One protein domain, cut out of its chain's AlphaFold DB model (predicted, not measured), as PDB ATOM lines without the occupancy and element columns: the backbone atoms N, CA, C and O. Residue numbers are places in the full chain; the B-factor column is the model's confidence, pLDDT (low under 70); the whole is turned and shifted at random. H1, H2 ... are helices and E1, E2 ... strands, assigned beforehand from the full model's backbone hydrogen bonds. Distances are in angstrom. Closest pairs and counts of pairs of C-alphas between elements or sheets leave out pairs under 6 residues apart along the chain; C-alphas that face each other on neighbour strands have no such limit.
ATOM      1  N   PRO A   2     -57.329 -12.405 -46.704       81.88
ATOM      2  CA  PRO A   2     -57.292 -11.119 -46.033       81.88
ATOM      3  C   PRO A   2     -58.124 -10.084 -46.787       81.88
ATOM      4  O   PRO A   2     -58.237 -10.118 -48.014       81.88
ATOM      5  N   ARG A   3     -58.725  -9.165 -46.039       87.19
ATOM      6  CA  ARG A   3     -59.571  -8.103 -46.577       87.19
ATOM      7  C   ARG A   3     -58.827  -6.779 -46.521       87.19
ATOM      8  O   ARG A   3     -58.487  -6.333 -45.434       87.19
ATOM      9  N   LEU A   4     -58.640  -6.140 -47.671       90.31
ATOM     10  CA  LEU A   4     -58.149  -4.766 -47.753       90.31
ATOM     11  C   LEU A   4     -59.252  -3.790 -47.313       90.31
ATOM     12  O   LEU A   4     -60.365  -3.826 -47.844       90.31
ATOM     13  N   VAL A   5     -58.938  -2.904 -46.374       88.00
ATOM     14  CA  VAL A   5     -59.859  -1.914 -45.805       88.00
ATOM     15  C   VAL A   5     -59.252  -0.517 -45.875       88.00
ATOM     16  O   VAL A   5     -58.053  -0.354 -45.675       88.00
ATOM     17  N   ASN A   6     -60.080   0.492 -46.163       88.25
ATOM     18  CA  ASN A   6     -59.708   1.892 -45.972       88.25
ATOM     19  C   ASN A   6     -60.176   2.320 -44.577       88.25
ATOM     20  O   ASN A   6     -61.368   2.228 -44.283       88.25
ATOM     21  N   ILE A   7     -59.243   2.757 -43.739       84.12
ATOM     22  CA  ILE A   7     -59.469   3.180 -42.353       84.12
ATOM     23  C   ILE A   7     -59.359   4.702 -42.179       84.12
ATOM     24  O   ILE A   7     -59.376   5.197 -41.055       84.12
ATOM     25  N   SER A   8     -59.233   5.461 -43.272       81.31
ATOM     26  CA  SER A   8     -59.206   6.923 -43.216       81.31
ATOM     27  C   SER A   8     -60.540   7.502 -42.753       81.31
ATOM     28  O   SER A   8     -61.603   7.069 -43.205       81.31
ATOM     29  N   ALA A   9     -60.479   8.569 -41.957       69.25
ATOM     30  CA  ALA A   9     -61.630   9.438 -41.748       69.25
ATOM     31  C   ALA A   9     -62.042  10.132 -43.069       69.25
ATOM     32  O   ALA A   9     -61.192  10.364 -43.935       69.25
ATOM     33  N   PRO A  10     -63.323  10.505 -43.239       61.22
ATOM     34  CA  PRO A  10     -63.762  11.292 -44.389       61.22
ATOM     35  C   PRO A  10     -62.930  12.575 -44.548       61.22
ATOM     36  O   PRO A  10     -62.697  13.280 -43.570       61.22
ATOM     37  N   HIS A  11     -62.501  12.882 -45.777       61.00
ATOM     38  CA  HIS A  11     -61.665  14.048 -46.125       61.00
ATOM     39  C   HIS A  11     -60.244  14.070 -45.526       61.00
ATOM     40  O   HIS A  11     -59.560  15.089 -45.624       61.00
ATOM     41  N   ALA A  12     -59.782  12.965 -44.939       69.56
ATOM     42  CA  ALA A  12     -58.388  12.782 -44.554       69.56
ATOM     43  C   ALA A  12     -57.582  12.112 -45.680       69.56
ATOM     44  O   ALA A  12     -58.134  11.651 -46.682       69.56
ATOM     45  N   VAL A  13     -56.264  12.026 -45.487       79.00
ATOM     46  CA  VAL A  13     -55.409  11.153 -46.299       79.00
ATOM     47  C   VAL A  13     -55.926   9.722 -46.291       79.00
ATOM     48  O   VAL A  13     -56.469   9.251 -45.289       79.00
ATOM     49  N   GLN A  14     -55.772   9.024 -47.413       87.62
ATOM     50  CA  GLN A  14     -56.256   7.654 -47.519       87.62
ATOM     51  C   GLN A  14     -55.288   6.728 -46.795       87.62
ATOM     52  O   GLN A  14     -54.113   6.679 -47.144       87.62
ATOM     53  N   VAL A  15     -55.777   5.965 -45.821       87.62
ATOM     54  CA  VAL A  15     -54.971   4.989 -45.084       87.62
ATOM     55  C   VAL A  15     -55.617   3.629 -45.265       87.62
ATOM     56  O   VAL A  15     -56.740   3.400 -44.828       87.62
ATOM     57  N   TRP A  16     -54.910   2.729 -45.929       89.94
ATOM     58  CA  TRP A  16     -55.361   1.382 -46.241       89.94
ATOM     59  C   TRP A  16     -54.604   0.363 -45.397       89.94
ATOM     60  O   TRP A  16     -53.419   0.533 -45.141       89.94
ATOM     61  N   GLY A  17     -55.258  -0.719 -44.996       87.88
ATOM     62  CA  GLY A  17     -54.633  -1.831 -44.279       87.88
ATOM     63  C   GLY A  17     -55.433  -3.115 -44.453       87.88
ATOM     64  O   GLY A  17     -56.340  -3.164 -45.284       87.88
ATOM     65  N   PHE A  18     -55.121  -4.158 -43.685       85.69
ATOM     66  CA  PHE A  18     -55.748  -5.466 -43.862       85.69
ATOM     67  C   PHE A  18     -56.430  -5.981 -42.594       85.69
ATOM     68  O   PHE A  18     -56.041  -5.659 -41.472       85.69
ATOM     69  N   HIS A  19     -57.437  -6.832 -42.800       83.00
ATOM     70  CA  HIS A  19     -57.946  -7.776 -41.805       83.00
ATOM     71  C   HIS A  19     -57.583  -9.198 -42.220       83.00
ATOM     72  O   HIS A  19     -57.953  -9.628 -43.315       83.00
ATOM     73  N   GLY A  20     -56.904  -9.934 -41.343       75.94
ATOM     74  CA  GLY A  20     -56.457 -11.310 -41.568       75.94
ATOM     75  C   GLY A  20     -54.948 -11.441 -41.799       75.94
ATOM     76  O   GLY A  20     -54.213 -10.459 -41.828       75.94
ATOM     77  N   LEU A  21     -54.486 -12.686 -41.938       77.25
ATOM     78  CA  LEU A  21     -53.084 -12.999 -42.234       77.25
ATOM     79  C   LEU A  21     -52.724 -12.556 -43.656       77.25
ATOM     80  O   LEU A  21     -53.492 -12.824 -44.584       77.25
ATOM     81  N   ILE A  22     -51.567 -11.907 -43.807       78.44
ATOM     82  CA  ILE A  22     -51.093 -11.362 -45.082       78.44
ATOM     83  C   ILE A  22     -49.629 -11.704 -45.353       78.44
ATOM     84  O   ILE A  22     -48.853 -11.930 -44.429       78.44
ATOM     85  N   ASP A  23     -49.279 -11.678 -46.634       79.44
ATOM     86  CA  ASP A  23     -47.930 -11.840 -47.179       79.44
ATOM     87  C   ASP A  23     -47.692 -10.796 -48.292       79.44
ATOM     88  O   ASP A  23     -48.548  -9.945 -48.559       79.44
ATOM     89  N   ASP A  24     -46.533 -10.867 -48.941       81.69
ATOM     90  CA  ASP A  24     -46.120  -9.986 -50.040       81.69
ATOM     91  C   ASP A  24     -47.070 -10.018 -51.250       81.69
ATOM     92  O   ASP A  24     -47.358  -8.975 -51.847       81.69
ATOM     93  N   THR A  25     -47.643 -11.175 -51.588       86.44
ATOM     94  CA  THR A  25     -48.618 -11.289 -52.683       86.44
ATOM     95  C   THR A  25     -49.876 -10.462 -52.412       86.44
ATOM     96  O   THR A  25     -50.435  -9.841 -53.324       86.44
ATOM     97  N   HIS A  26     -50.294 -10.377 -51.147       88.94
ATOM     98  CA  HIS A  26     -51.427  -9.552 -50.737       88.94
ATOM     99  C   HIS A  26     -51.091  -8.056 -50.764       88.94
ATOM    100  O   HIS A  26     -51.949  -7.254 -51.140       88.94
ATOM    101  N   VAL A  27     -49.856  -7.672 -50.422       89.25
ATOM    102  CA  VAL A  27     -49.381  -6.282 -50.538       89.25
ATOM    103  C   VAL A  27     -49.372  -5.843 -52.004       89.25
ATOM    104  O   VAL A  27     -49.930  -4.792 -52.329       89.25
ATOM    105  N   ALA A  28     -48.856  -6.681 -52.907       91.75
ATOM    106  CA  ALA A  28     -48.864  -6.428 -54.348       91.75
ATOM    107  C   ALA A  28     -50.291  -6.245 -54.897       91.75
ATOM    108  O   ALA A  28     -50.579  -5.291 -55.627       91.75
ATOM    109  N   ALA A  29     -51.212  -7.133 -54.514       93.31
ATOM    110  CA  ALA A  29     -52.608  -7.053 -54.935       93.31
ATOM    111  C   ALA A  29     -53.303  -5.795 -54.391       93.31
ATOM    112  O   ALA A  29     -54.068  -5.148 -55.111       93.31
ATOM    113  N   ALA A  30     -53.022  -5.415 -53.141       93.56
ATOM    114  CA  ALA A  30     -53.558  -4.199 -52.546       93.56
ATOM    115  C   ALA A  30     -53.051  -2.936 -53.243       93.56
ATOM    116  O   ALA A  30     -53.853  -2.051 -53.535       93.56
ATOM    117  N   LEU A  31     -51.757  -2.879 -53.564       95.00
ATOM    118  CA  LEU A  31     -51.161  -1.772 -54.308       95.00
ATOM    119  C   LEU A  31     -51.906  -1.536 -55.629       95.00
ATOM    120  O   LEU A  31     -52.316  -0.411 -55.919       95.00
ATOM    121  N   MET A  32     -52.169  -2.607 -56.384       95.31
ATOM    122  CA  MET A  32     -52.917  -2.538 -57.644       95.31
ATOM    123  C   MET A  32     -54.386  -2.148 -57.438       95.31
ATOM    124  O   MET A  32     -54.923  -1.325 -58.181       95.31
ATOM    125  N   ALA A  33     -55.043  -2.695 -56.412       95.12
ATOM    126  CA  ALA A  33     -56.442  -2.399 -56.111       95.12
ATOM    127  C   ALA A  33     -56.664  -0.944 -55.667       95.12
ATOM    128  O   ALA A  33     -57.701  -0.355 -55.981       95.12
ATOM    129  N   ILE A  34     -55.715  -0.364 -54.930       94.56
ATOM    130  CA  ILE A  34     -55.732   1.047 -54.531       94.56
ATOM    131  C   ILE A  34     -55.487   1.924 -55.756       94.56
ATOM    132  O   ILE A  34     -56.280   2.820 -56.037       94.56
ATOM    133  N   ALA A  35     -54.441   1.620 -56.523       94.31
ATOM    134  CA  ALA A  35     -54.074   2.359 -57.721       94.31
ATOM    135  C   ALA A  35     -55.220   2.455 -58.738       94.31
ATOM    136  O   ALA A  35     -55.519   3.542 -59.228       94.31
ATOM    137  N   ALA A  36     -55.943   1.358 -58.976       95.00
ATOM    138  CA  ALA A  36     -57.085   1.326 -59.890       95.00
ATOM    139  C   ALA A  36     -58.234   2.283 -59.503       95.00
ATOM    140  O   ALA A  36     -59.047   2.636 -60.357       95.00
ATOM    141  N   LYS A  37     -58.314   2.716 -58.236       92.88
ATOM    142  CA  LYS A  37     -59.318   3.681 -57.747       92.88
ATOM    143  C   LYS A  37     -58.891   5.137 -57.934       92.88
ATOM    144  O   LYS A  37     -59.735   6.027 -57.854       92.88
ATOM    145  N   LEU A  38     -57.604   5.386 -58.163       91.44
ATOM    146  CA  LEU A  38     -57.059   6.718 -58.403       91.44
ATOM    147  C   LEU A  38     -57.226   7.104 -59.880       91.44
ATOM    148  O   LEU A  38     -57.311   6.240 -60.756       91.44
ATOM    149  N   ARG A  39     -57.280   8.413 -60.155       91.75
ATOM    150  CA  ARG A  39     -57.370   8.992 -61.510       91.75
ATOM    151  C   ARG A  39     -56.539  10.266 -61.607       91.75
ATOM    152  O   ARG A  39     -56.462  11.008 -60.628       91.75
ATOM    153  N   GLY A  40     -55.986  10.556 -62.780       89.50
ATOM    154  CA  GLY A  40     -55.130  11.721 -63.005       89.50
ATOM    155  C   GLY A  40     -53.669  11.493 -62.609       89.50
ATOM    156  O   GLY A  40     -53.250  10.381 -62.306       89.50
ATOM    157  N   GLU A  41     -52.871  12.554 -62.663       90.44
ATOM    158  CA  GLU A  41     -51.418  12.507 -62.445       90.44
ATOM    159  C   GLU A  41     -51.033  12.972 -61.031       90.44
ATOM    160  O   GLU A  41     -51.848  13.544 -60.312       90.44
ATOM    161  N   GLY A  42     -49.776  12.736 -60.639       87.81
ATOM    162  CA  GLY A  42     -49.208  13.260 -59.388       87.81
ATOM    163  C   GLY A  42     -49.491  12.428 -58.134       87.81
ATOM    164  O   GLY A  42     -49.159  12.860 -57.033       87.81
ATOM    165  N   HIS A  43     -50.076  11.235 -58.275       90.19
ATOM    166  CA  HIS A  43     -50.338  10.344 -57.142       90.19
ATOM    167  C   HIS A  43     -49.061   9.686 -56.624       90.19
ATOM    168  O   HIS A  43     -48.240   9.192 -57.401       90.19
ATOM    169  N   THR A  44     -48.957   9.605 -55.300       91.19
ATOM    170  CA  THR A  44     -47.939   8.812 -54.608       91.19
ATOM    171  C   THR A  44     -48.617   7.847 -53.640       91.19
ATOM    172  O   THR A  44     -49.465   8.257 -52.845       91.19
ATOM    173  N   ILE A  45     -48.247   6.566 -53.704       92.81
ATOM    174  CA  ILE A  45     -48.625   5.561 -52.708       92.81
ATOM    175  C   ILE A  45     -47.423   5.312 -51.796       92.81
ATOM    176  O   ILE A  45     -46.359   4.870 -52.232       92.81
ATOM    177  N   HIS A  46     -47.606   5.599 -50.514       92.62
ATOM    178  CA  HIS A  46     -46.631   5.386 -49.458       92.62
ATOM    179  C   HIS A  46     -46.883   4.019 -48.824       92.62
ATOM    180  O   HIS A  46     -47.882   3.820 -48.132       92.62
ATOM    181  N   ILE A  47     -45.988   3.066 -49.059       91.81
ATOM    182  CA  ILE A  47     -46.049   1.757 -48.411       91.81
ATOM    183  C   ILE A  47     -45.333   1.874 -47.071       91.81
ATOM    184  O   ILE A  47     -44.133   2.135 -47.018       91.81
ATOM    185  N   MET A  48     -46.074   1.699 -45.984       88.88
ATOM    186  CA  MET A  48     -45.534   1.607 -44.634       88.88
ATOM    187  C   MET A  48     -45.200   0.132 -44.376       88.88
ATOM    188  O   MET A  48     -46.050  -0.639 -43.932       88.88
ATOM    189  N   SER A  49     -43.982  -0.272 -44.736       87.38
ATOM    190  CA  SER A  49     -43.513  -1.657 -44.633       87.38
ATOM    191  C   SER A  49     -43.176  -2.018 -43.187       87.38
ATOM    192  O   SER A  49     -42.538  -1.237 -42.475       87.38
ATOM    193  N   GLY A  50     -43.590  -3.211 -42.756       78.31
ATOM    194  CA  GLY A  50     -43.403  -3.688 -41.380       78.31
ATOM    195  C   GLY A  50     -44.439  -3.156 -40.379       78.31
ATOM    196  O   GLY A  50     -44.202  -3.131 -39.173       78.31
ATOM    197  N   THR A  51     -45.619  -2.725 -40.842       70.88
ATOM    198  CA  THR A  51     -46.716  -2.276 -39.956       70.88
ATOM    199  C   THR A  51     -47.538  -3.426 -39.380       70.88
ATOM    200  O   THR A  51     -48.753  -3.311 -39.205       70.88
ATOM    201  N   HIS A  52     -46.914  -4.552 -39.047       67.50
ATOM    202  CA  HIS A  52     -47.621  -5.551 -38.260       67.50
ATOM    203  C   HIS A  52     -47.998  -4.951 -36.908       67.50
ATOM    204  O   HIS A  52     -47.151  -4.514 -36.130       67.50
ATOM    205  N   GLY A  53     -49.305  -4.912 -36.634       54.88
ATOM    206  CA  GLY A  53     -49.789  -4.640 -35.291       54.88
ATOM    207  C   GLY A  53     -49.165  -5.631 -34.309       54.88
ATOM    208  O   GLY A  53     -48.649  -6.678 -34.703       54.88
ATOM    209  N   CYS A  54     -49.231  -5.325 -33.017       51.94
ATOM    210  CA  CYS A  54     -48.857  -6.255 -31.952       51.94
ATOM    211  C   CYS A  54     -49.877  -7.411 -31.875       51.94
ATOM    212  O   CYS A  54     -50.574  -7.568 -30.874       51.94
ATOM    213  N   CYS A  55     -50.032  -8.173 -32.963       51.78
ATOM    214  CA  CYS A  55     -51.032  -9.212 -33.153       51.78
ATOM    215  C   CYS A  55     -50.765 -10.311 -32.098       51.78
ATOM    216  O   CYS A  55     -49.888 -11.141 -32.282       51.78
ATOM    217  N   LYS A  56     -51.470 -10.285 -30.951       46.25
ATOM    218  CA  LYS A  56     -51.443 -11.295 -29.859       46.25
ATOM    219  C   LYS A  56     -50.051 -11.876 -29.529       46.25
ATOM    220  O   LYS A  56     -49.877 -13.089 -29.494       46.25
ATOM    221  N   GLY A  57     -49.051 -11.021 -29.300       39.47
ATOM    222  CA  GLY A  57     -47.692 -11.469 -28.949       39.47
ATOM    223  C   GLY A  57     -46.888 -12.078 -30.107       39.47
ATOM    224  O   GLY A  57     -45.758 -12.504 -29.902       39.47
ATOM    225  N   MET A  58     -47.437 -12.074 -31.321       37.50
ATOM    226  CA  MET A  58     -46.732 -12.353 -32.566       37.50
ATOM    227  C   MET A  58     -46.429 -11.018 -33.242       37.50
ATOM    228  O   MET A  58     -47.197 -10.500 -34.054       37.50
ATOM    229  N   VAL A  59     -45.307 -10.421 -32.849       35.56
ATOM    230  CA  VAL A  59     -44.611  -9.471 -33.719       35.56
ATOM    231  C   VAL A  59     -44.290 -10.235 -35.004       35.56
ATOM    232  O   VAL A  59     -43.609 -11.254 -34.945       35.56
ATOM    233  N   GLY A  60     -44.830  -9.789 -36.137       43.34
ATOM    234  CA  GLY A  60     -44.719 -10.515 -37.397       43.34
ATOM    235  C   GLY A  60     -45.690 -11.695 -37.485       43.34
ATOM    236  O   GLY A  60     -45.404 -12.812 -37.072       43.34
ATOM    237  N   ALA A  61     -46.821 -11.490 -38.160       41.34
ATOM    238  CA  ALA A  61     -47.578 -12.600 -38.749       41.34
ATOM    239  C   ALA A  61     -46.852 -13.230 -39.963       41.34
ATOM    240  O   ALA A  61     -47.419 -14.057 -40.672       41.34
ATOM    241  N   VAL A  62     -45.600 -12.835 -40.204       49.81
ATOM    242  CA  VAL A  62     -44.723 -13.317 -41.264       49.81
ATOM    243  C   VAL A  62     -43.457 -13.822 -40.579       49.81
ATOM    244  O   VAL A  62     -42.795 -13.075 -39.866       49.81
ATOM    245  N   GLY A  63     -43.134 -15.103 -40.760       49.69
ATOM    246  CA  GLY A  63     -42.024 -15.778 -40.075       49.69
ATOM    247  C   GLY A  63     -40.620 -15.386 -40.558       49.69
ATOM    248  O   GLY A  63     -39.718 -16.215 -40.467       49.69
ATOM    249  N   ARG A  64     -40.435 -14.178 -41.111       59.16
ATOM    250  CA  ARG A  64     -39.163 -13.688 -41.670       59.16
ATOM    251  C   ARG A  64     -38.809 -12.280 -41.160       59.16
ATOM    252  O   ARG A  64     -39.712 -11.558 -40.735       59.16
ATOM    253  N   PRO A  65     -37.520 -11.888 -41.159       62.06
ATOM    254  CA  PRO A  65     -37.080 -10.592 -40.638       62.06
ATOM    255  C   PRO A  65     -37.677  -9.391 -41.389       62.06
ATOM    256  O   PRO A  65     -37.685  -9.357 -42.615       62.06
ATOM    257  N   GLU A  66     -38.079  -8.349 -40.651       66.06
ATOM    258  CA  GLU A  66     -38.657  -7.113 -41.212       66.06
ATOM    259  C   GLU A  66     -37.848  -6.404 -42.322       66.06
ATOM    260  O   GLU A  66     -38.472  -5.886 -43.253       66.06
ATOM    261  N   PRO A  67     -36.496  -6.365 -42.294       63.50
ATOM    262  CA  PRO A  67     -35.717  -5.706 -43.346       63.50
ATOM    263  C   PRO A  67     -35.938  -6.292 -44.748       63.50
ATOM    264  O   PRO A  67     -35.715  -5.605 -45.747       63.50
ATOM    265  N   GLU A  68     -36.383  -7.549 -44.839       75.75
ATOM    266  CA  GLU A  68     -36.674  -8.201 -46.117       75.75
ATOM    267  C   GLU A  68     -37.958  -7.649 -46.750       75.75
ATOM    268  O   GLU A  68     -37.959  -7.370 -47.949       75.75
ATOM    269  N   PHE A  69     -38.989  -7.340 -45.949       80.94
ATOM    270  CA  PHE A  69     -40.254  -6.787 -46.453       80.94
ATOM    271  C   PHE A  69     -40.057  -5.466 -47.184       80.94
ATOM    272  O   PHE A  69     -40.569  -5.271 -48.279       80.94
ATOM    273  N   ALA A  70     -39.268  -4.552 -46.612       84.31
ATOM    274  CA  ALA A  70     -39.066  -3.245 -47.228       84.31
ATOM    275  C   ALA A  70     -38.287  -3.346 -48.548       84.31
ATOM    276  O   ALA A  70     -38.365  -2.445 -49.380       84.31
ATOM    277  N   LYS A  71     -37.482  -4.393 -48.742       86.44
ATOM    278  CA  LYS A  71     -36.815  -4.655 -50.019       86.44
ATOM    279  C   LYS A  71     -37.811  -5.209 -51.037       86.44
ATOM    280  O   LYS A  71     -37.905  -4.665 -52.128       86.44
ATOM    281  N   GLU A  72     -38.586  -6.214 -50.654       86.94
ATOM    282  CA  GLU A  72     -39.603  -6.834 -51.512       86.94
ATOM    283  C   GLU A  72     -40.673  -5.827 -51.945       86.94
ATOM    284  O   GLU A  72     -41.009  -5.747 -53.123       86.94
ATOM    285  N   ASP A  73     -41.123  -4.976 -51.021       89.44
ATOM    286  CA  ASP A  73     -42.086  -3.911 -51.288       89.44
ATOM    287  C   ASP A  73     -41.537  -2.865 -52.280       89.44
ATOM    288  O   ASP A  73     -42.309  -2.247 -53.016       89.44
ATOM    289  N   ARG A  74     -40.210  -2.651 -52.327       91.06
ATOM    290  CA  ARG A  74     -39.556  -1.760 -53.312       91.06
ATOM    291  C   ARG A  74     -39.437  -2.403 -54.690       91.06
ATOM    292  O   ARG A  74     -39.411  -1.676 -55.680       91.06
ATOM    293  N   ASP A  75     -39.383  -3.729 -54.741       90.94
ATOM    294  CA  ASP A  75     -39.327  -4.513 -55.976       90.94
ATOM    295  C   ASP A  75     -40.732  -4.779 -56.563       90.94
ATOM    296  O   ASP A  75     -40.863  -5.379 -57.635       90.94
ATOM    297  N   LEU A  76     -41.797  -4.314 -55.893       89.62
ATOM    298  CA  LEU A  76     -43.164  -4.421 -56.396       89.62
ATOM    299  C   LEU A  76     -43.333  -3.696 -57.740       89.62
ATOM    300  O   LEU A  76     -42.769  -2.622 -57.967       89.62
ATOM    301  N   PRO A  77     -44.168  -4.244 -58.641       89.00
ATOM    302  CA  PRO A  77     -44.421  -3.627 -59.932       89.00
ATOM    303  C   PRO A  77     -45.021  -2.230 -59.768       89.00
ATOM    304  O   PRO A  77     -45.970  -2.032 -59.008       89.00
ATOM    305  N   ALA A  78     -44.502  -1.277 -60.546       89.81
ATOM    306  CA  ALA A  78     -45.004   0.090 -60.566       89.81
ATOM    307  C   ALA A  78     -46.487   0.105 -60.989       89.81
ATOM    308  O   ALA A  78     -46.809  -0.271 -62.126       89.81
ATOM    309  N   PRO A  79     -47.406   0.523 -60.104       94.25
ATOM    310  CA  PRO A  79     -48.819   0.542 -60.412       94.25
ATOM    311  C   PRO A  79     -49.164   1.745 -61.293       94.25
ATOM    312  O   PRO A  79     -48.403   2.709 -61.430       94.25
ATOM    313  N   LYS A  80     -50.359   1.701 -61.876       95.44
ATOM    314  CA  LYS A  80     -50.934   2.814 -62.631       95.44
ATOM    315  C   LYS A  80     -52.338   3.110 -62.146       95.44
ATOM    316  O   LYS A  80     -53.033   2.215 -61.666       95.44
ATOM    317  N   THR A  81     -52.757   4.356 -62.306       95.31
ATOM    318  CA  THR A  81     -54.138   4.760 -62.044       95.31
ATOM    319  C   THR A  81     -55.117   4.031 -62.969       95.31
ATOM    320  O   THR A  81     -54.727   3.474 -64.002       95.31
ATOM    321  N   GLY A  82     -56.415   4.088 -62.655       94.69
ATOM    322  CA  GLY A  82     -57.463   3.520 -63.514       94.69
ATOM    323  C   GLY A  82     -57.519   4.136 -64.922       94.69
ATOM    324  O   GLY A  82     -58.044   3.522 -65.845       94.69
ATOM    325  N   ASP A  83     -56.951   5.330 -65.108       96.19
ATOM    326  CA  ASP A  83     -56.766   6.015 -66.394       96.19
ATOM    327  C   ASP A  83     -55.318   5.944 -66.929       96.19
ATOM    328  O   ASP A  83     -54.909   6.766 -67.750       96.19
ATOM    329  N   ASN A  84     -54.562   4.918 -66.513       96.00
ATOM    330  CA  ASN A  84     -53.243   4.539 -67.039       96.00
ATOM    331  C   ASN A  84     -52.148   5.612 -66.854       96.00
ATOM    332  O   ASN A  84     -51.205   5.690 -67.645       96.00
ATOM    333  N   LYS A  85     -52.248   6.428 -65.800       95.88
ATOM    334  CA  LYS A  85     -51.220   7.396 -65.397       95.88
ATOM    335  C   LYS A  85     -50.226   6.765 -64.419       95.88
ATOM    336  O   LYS A  85     -50.605   5.870 -63.657       95.88
ATOM    337  N   PRO A  86     -48.950   7.186 -64.452       93.12
ATOM    338  CA  PRO A  86     -47.944   6.678 -63.530       93.12
ATOM    339  C   PRO A  86     -48.267   7.085 -62.089       93.12
ATOM    340  O   PRO A  86     -48.745   8.190 -61.838       93.12
ATOM    341  N   ILE A  87     -47.959   6.189 -61.154       92.62
ATOM    342  CA  ILE A  87     -48.033   6.432 -59.712       92.62
ATOM    343  C   ILE A  87     -46.627   6.266 -59.143       92.62
ATOM    344  O   ILE A  87     -45.957   5.269 -59.422       92.62
ATOM    345  N   ALA A  88     -46.182   7.225 -58.335       91.94
ATOM    346  CA  ALA A  88     -44.959   7.063 -57.562       91.94
ATOM    347  C   ALA A  88     -45.219   6.126 -56.374       91.94
ATOM    348  O   ALA A  88     -46.240   6.238 -55.697       91.94
ATOM    349  N   VAL A  89     -44.291   5.213 -56.100       92.69
ATOM    350  CA  VAL A  89     -44.352   4.344 -54.918       92.69
ATOM    351  C   VAL A  89     -43.153   4.650 -54.039       92.69
ATOM    352  O   VAL A  89     -42.016   4.640 -54.508       92.69
ATOM    353  N   VAL A  90     -43.408   4.937 -52.765       92.56
ATOM    354  CA  VAL A  90     -42.361   5.211 -51.777       92.56
ATOM    355  C   VAL A  90     -42.527   4.252 -50.613       92.56
ATOM    356  O   VAL A  90     -43.552   4.263 -49.936       92.56
ATOM    357  N   VAL A  91     -41.504   3.439 -50.364       91.31
ATOM    358  CA  VAL A  91     -41.504   2.462 -49.272       91.31
ATOM    359  C   VAL A  91     -40.795   3.045 -48.055       91.31
ATOM    360  O   VAL A  91     -39.622   3.421 -48.121       91.31
ATOM    361  N   HIS A  92     -41.511   3.087 -46.937       88.31
ATOM    362  CA  HIS A  92     -41.026   3.514 -45.632       88.31
ATOM    363  C   HIS A  92     -40.829   2.285 -44.764       88.31
ATOM    364  O   HIS A  92     -41.765   1.525 -44.531       88.31
ATOM    365  N   GLU A  93     -39.613   2.102 -44.269       85.25
ATOM    366  CA  GLU A  93     -39.331   1.086 -43.264       85.25
ATOM    367  C   GLU A  93     -39.818   1.599 -41.908       85.25
ATOM    368  O   GLU A  93     -39.305   2.594 -41.392       85.25
ATOM    369  N   PHE A  94     -40.867   0.975 -41.372       76.62
ATOM    370  CA  PHE A  94     -41.504   1.429 -40.140       76.62
ATOM    371  C   PHE A  94     -41.004   0.684 -38.890       76.62
ATOM    372  O   PHE A  94     -40.997   1.278 -37.815       76.62
ATOM    373  N   ASN A  95     -40.545  -0.562 -39.052       69.56
ATOM    374  CA  ASN A  95     -39.929  -1.446 -38.053       69.56
ATOM    375  C   ASN A  95     -40.517  -1.374 -36.633       69.56
ATOM    376  O   ASN A  95     -40.112  -0.549 -35.805       69.56
ATOM    377  N   THR A  96     -41.460  -2.271 -36.330       66.12
ATOM    378  CA  THR A  96     -42.125  -2.310 -35.012       66.12
ATOM    379  C   THR A  96     -41.626  -3.429 -34.100       66.12
ATOM    380  O   THR A  96     -42.006  -3.463 -32.928       66.12
ATOM    381  N   ALA A  97     -40.734  -4.304 -34.571       62.66
ATOM    382  CA  ALA A  97     -40.268  -5.465 -33.817       62.66
ATOM    383  C   ALA A  97     -39.502  -5.142 -32.531       62.66
ATOM    384  O   ALA A  97     -39.476  -5.960 -31.615       62.66
ATOM    385  N   ALA A  98     -38.903  -3.955 -32.436       60.34
ATOM    386  CA  ALA A  98     -38.059  -3.562 -31.311       60.34
ATOM    387  C   ALA A  98     -38.671  -2.464 -30.426       60.34
ATOM    388  O   ALA A  98     -37.925  -1.776 -29.733       60.34
ATOM    389  N   LEU A  99     -39.993  -2.248 -30.452       64.06
ATOM    390  CA  LEU A  99     -40.622  -1.194 -29.647       64.06
ATOM    391  C   LEU A  99     -40.487  -1.490 -28.141       64.06
ATOM    392  O   LEU A  99     -41.142  -2.406 -27.638       64.06
ATOM    393  N   PRO A 100     -39.679  -0.714 -27.391       58.09
ATOM    394  CA  PRO A 100     -39.523  -0.909 -25.963       58.09
ATOM    395  C   PRO A 100     -40.664  -0.167 -25.265       58.09
ATOM    396  O   PRO A 100     -40.556   1.023 -24.976       58.09
ATOM    397  N   ALA A 101     -41.795  -0.833 -25.045       58.94
ATOM    398  CA  ALA A 101     -42.930  -0.202 -24.384       58.94
ATOM    399  C   ALA A 101     -43.741  -1.198 -23.553       58.94
ATOM    400  O   ALA A 101     -43.898  -2.359 -23.921       58.94
ATOM    401  N   GLN A 102     -44.301  -0.707 -22.444       64.44
ATOM    402  CA  GLN A 102     -45.374  -1.393 -21.717       64.44
ATOM    403  C   GLN A 102     -46.646  -1.498 -22.581       64.44
ATOM    404  O   GLN A 102     -47.415  -2.439 -22.420       64.44
ATOM    405  N   ASP A 103     -46.813  -0.567 -23.534       71.62
ATOM    406  CA  ASP A 103     -47.829  -0.581 -24.591       71.62
ATOM    407  C   ASP A 103     -47.183  -0.431 -25.990       71.62
ATOM    408  O   ASP A 103     -47.084   0.674 -26.539       71.62
ATOM    409  N   PRO A 104     -46.709  -1.539 -26.589       71.62
ATOM    410  CA  PRO A 104     -46.122  -1.534 -27.929       71.62
ATOM    411  C   PRO A 104     -47.096  -1.072 -29.025       71.62
ATOM    412  O   PRO A 104     -46.671  -0.513 -30.037       71.62
ATOM    413  N   ARG A 105     -48.408  -1.248 -28.819       71.56
ATOM    414  CA  ARG A 105     -49.437  -0.875 -29.794       71.56
ATOM    415  C   ARG A 105     -49.652   0.634 -29.832       71.56
ATOM    416  O   ARG A 105     -49.705   1.214 -30.923       71.56
ATOM    417  N   GLY A 106     -49.762   1.267 -28.667       73.38
ATOM    418  CA  GLY A 106     -49.844   2.720 -28.547       73.38
ATOM    419  C   GLY A 106     -48.621   3.403 -29.158       73.38
ATOM    420  O   GLY A 106     -48.764   4.351 -29.932       73.38
ATOM    421  N   GLU A 107     -47.421   2.869 -28.910       77.88
ATOM    422  CA  GLU A 107     -46.182   3.410 -29.479       77.88
ATOM    423  C   GLU A 107     -46.095   3.225 -31.004       77.88
ATOM    424  O   GLU A 107     -45.740   4.173 -31.710       77.88
ATOM    425  N   ALA A 108     -46.474   2.056 -31.537       76.69
ATOM    426  CA  ALA A 108     -46.552   1.834 -32.985       76.69
ATOM    427  C   ALA A 108     -47.529   2.821 -33.641       76.69
ATOM    428  O   ALA A 108     -47.198   3.491 -34.616       76.69
ATOM    429  N   THR A 109     -48.715   2.993 -33.059       76.31
ATOM    430  CA  THR A 109     -49.722   3.940 -33.563       76.31
ATOM    431  C   THR A 109     -49.200   5.377 -33.538       76.31
ATOM    432  O   THR A 109     -49.350   6.123 -34.509       76.31
ATOM    433  N   ARG A 110     -48.534   5.778 -32.449       78.19
ATOM    434  CA  ARG A 110     -47.944   7.114 -32.305       78.19
ATOM    435  C   ARG A 110     -46.877   7.375 -33.365       78.19
ATOM    436  O   ARG A 110     -46.932   8.413 -34.024       78.19
ATOM    437  N   ARG A 111     -45.931   6.449 -33.556       80.12
ATOM    438  CA  ARG A 111     -44.874   6.572 -34.575       80.12
ATOM    439  C   ARG A 111     -45.449   6.639 -35.986       80.12
ATOM    440  O   ARG A 111     -44.974   7.446 -36.779       80.12
ATOM    441  N   LEU A 112     -46.482   5.848 -36.283       80.56
ATOM    442  CA  LEU A 112     -47.126   5.829 -37.597       80.56
ATOM    443  C   LEU A 112     -47.751   7.191 -37.897       80.56
ATOM    444  O   LEU A 112     -47.490   7.777 -38.942       80.56
ATOM    445  N   ASN A 113     -48.500   7.734 -36.935       79.56
ATOM    446  CA  ASN A 113     -49.107   9.056 -37.048       79.56
ATOM    447  C   ASN A 113     -48.064  10.171 -37.207       79.56
ATOM    448  O   ASN A 113     -48.283  11.094 -37.986       79.56
ATOM    449  N   VAL A 114     -46.937  10.103 -36.491       83.06
ATOM    450  CA  VAL A 114     -45.826  11.056 -36.668       83.06
ATOM    451  C   VAL A 114     -45.255  10.948 -38.079       83.06
ATOM    452  O   VAL A 114     -45.147  11.962 -38.759       83.06
ATOM    453  N   LYS A 115     -44.971   9.732 -38.552       84.25
ATOM    454  CA  LYS A 115     -44.364   9.515 -39.866       84.25
ATOM    455  C   LYS A 115     -45.269   9.962 -41.013       84.25
ATOM    456  O   LYS A 115     -44.797  10.633 -41.921       84.25
ATOM    457  N   ILE A 116     -46.563   9.645 -40.951       83.31
ATOM    458  CA  ILE A 116     -47.557  10.124 -41.924       83.31
ATOM    459  C   ILE A 116     -47.593  11.657 -41.932       83.31
ATOM    460  O   ILE A 116     -47.530  12.256 -42.996       83.31
ATOM    461  N   ARG A 117     -47.597  12.312 -40.762       82.50
ATOM    462  CA  ARG A 117     -47.568  13.785 -40.680       82.50
ATOM    463  C   ARG A 117     -46.280  14.396 -41.236       82.50
ATOM    464  O   ARG A 117     -46.346  15.444 -41.866       82.50
ATOM    465  N   GLU A 118     -45.129  13.772 -41.001       84.75
ATOM    466  CA  GLU A 118     -43.847  14.203 -41.577       84.75
ATOM    467  C   GLU A 118     -43.856  14.118 -43.106       84.75
ATOM    468  O   GLU A 118     -43.341  15.014 -43.771       84.75
ATOM    469  N   ILE A 119     -44.447  13.052 -43.655       82.81
ATOM    470  CA  ILE A 119     -44.577  12.837 -45.099       82.81
ATOM    471  C   ILE A 119     -45.574  13.829 -45.705       82.81
ATOM    472  O   ILE A 119     -45.249  14.498 -46.684       82.81
ATOM    473  N   ASP A 120     -46.770  13.941 -45.125       76.50
ATOM    474  CA  ASP A 120     -47.835  14.805 -45.640       76.50
ATOM    475  C   ASP A 120     -47.508  16.294 -45.516       76.50
ATOM    476  O   ASP A 120     -48.023  17.078 -46.311       76.50
ATOM    477  N   GLY A 121     -46.659  16.674 -44.548       71.94
ATOM    478  CA  GLY A 121     -46.149  18.023 -44.289       71.94
ATOM    479  C   GLY A 121     -46.733  19.140 -45.168       71.94
ATOM    480  O   GLY A 121     -47.748  19.744 -44.825       71.94
ATOM    481  N   ALA A 122     -46.068  19.427 -46.294       50.94
ATOM    482  CA  ALA A 122     -46.307  20.576 -47.178       50.94
ATOM    483  C   ALA A 122     -47.473  20.436 -48.191       50.94
ATOM    484  O   ALA A 122     -47.708  21.370 -48.959       50.94
ATOM    485  N   ALA A 123     -48.198  19.312 -48.220       54.41
ATOM    486  CA  ALA A 123     -49.331  19.084 -49.128       54.41
ATOM    487  C   ALA A 123     -50.429  18.221 -48.461       54.41
ATOM    488  O   ALA A 123     -50.636  17.062 -48.833       54.41
ATOM    489  N   PRO A 124     -51.149  18.771 -47.465       57.03
ATOM    490  CA  PRO A 124     -52.147  18.027 -46.704       57.03
ATOM    491  C   PRO A 124     -53.284  17.489 -47.589       57.03
ATOM    492  O   PRO A 124     -53.896  18.230 -48.356       57.03
ATOM    493  N   GLY A 125     -53.602  16.197 -47.433       55.50
ATOM    494  CA  GLY A 125     -54.830  15.583 -47.961       55.50
ATOM    495  C   GLY A 125     -54.707  14.790 -49.268       55.50
ATOM    496  O   GLY A 125     -55.703  14.213 -49.697       55.50
ATOM    497  N   ALA A 126     -53.524  14.712 -49.890       62.66
ATOM    498  CA  ALA A 126     -53.324  13.970 -51.146       62.66
ATOM    499  C   ALA A 126     -52.614  12.611 -50.984       62.66
ATOM    500  O   ALA A 126     -52.632  11.793 -51.906       62.66
ATOM    501  N   GLY A 127     -51.994  12.355 -49.827       78.56
ATOM    502  CA  GLY A 127     -51.256  11.121 -49.572       78.56
ATOM    503  C   GLY A 127     -52.162   9.888 -49.550       78.56
ATOM    504  O   GLY A 127     -53.243   9.891 -48.953       78.56
ATOM    505  N   THR A 128     -51.710   8.815 -50.197       90.88
ATOM    506  CA  THR A 128     -52.299   7.479 -50.070       90.88
ATOM    507  C   THR A 128     -51.296   6.573 -49.373       90.88
ATOM    508  O   THR A 128     -50.175   6.420 -49.843       90.88
ATOM    509  N   TYR A 129     -51.695   5.958 -48.267       90.56
ATOM    510  CA  TYR A 129     -50.847   5.139 -47.411       90.56
ATOM    511  C   TYR A 129     -51.353   3.701 -47.387       90.56
ATOM    512  O   TYR A 129     -52.548   3.468 -47.219       90.56
ATOM    513  N   LEU A 130     -50.448   2.736 -47.520       91.44
ATOM    514  CA  LEU A 130     -50.723   1.311 -47.367       91.44
ATOM    515  C   LEU A 130     -49.943   0.777 -46.165       91.44
ATOM    516  O   LEU A 130     -48.715   0.745 -46.181       91.44
TER     517      LEU A 130
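This is residues 2 to 130 of the 140 residues of an uncharacterized protein of Burkholderia multivorans (UniProt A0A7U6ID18). A strongly twisted wall of five strands has H1 and H2 packed over one face, while the long helix H3 only grazes it with residues 112 to 120. The printed part has 129 residues, under half in named elements, with three helices and five strands in the order E1 E2 H1 E3 H2 E4 H3 E5. The mixed sheet runs E1, E2, E5, E3, E4; the class is mixed, helices and strands. It is compact, radius of gyration of the C-alphas 14.5 A, and only just elongated, spanning 45 by 30 by 23 A.

Find C-alpha 3 at (-59.571, -8.103, -46.577), where E1, residues 3 to 6, begins. Follow E2, 14 to 19, 16.5 A; E3, 44 to 49, 15.1 A; E4, 88 to 93, 16.5 A; and E5, 128 to 130, ending at (-50.723, 1.311, -47.367). Look for H1 at 24 to 35, 16.6 A, H2 at 66 to 74, 13.3 A, and H3 at 104 to 120, 24.2 A.

Start at hairpin E1 and E2, antiparallel, with N 5 and O 17 at 2.8 A, within hydrogen-bond range. Parallel pairs follow: E2 and E5 (N 16, O 129, 2.8 A), E5 and E3 (N 46, O 128, 2.8 A), E3 and E4 (N 92, O 47, 2.8 A). H1 and H2 on the same face make two layers, helices over one face of a sheet. E3, H2, E4 form a strand-helix-strand unit, parallel neighbours joined through a helix, with a right-handed crossover; E2, H1, E3 and E4, H3, E5 are split ones, a strand between, also right-handed. H2 runs along E4, at 5 degrees on the local plane, height over the sheet 7.9 A; closest C-alphas are Ala 70 and Glu 93, 5.9 A. H1 touches H2 with residues 24 to 28 alone, closest C-alphas Asp 24 and Glu 72, 7.4 A, at a steep tilt of 42 degrees, the same way. H3 is apart from both. Every O i to N i+4 pair is within range in H1 and H3, 3 of 5 in H2.

The C-alphas farthest apart, Asp 83 and Gln 102, are 46.7 A apart. The printed part has no cut; links E3 to H2 and H2 to E4 are long. Look for pLDDT under 70 at residues 9 to 12, 52 to 67, 95 to 102 and 122 to 126.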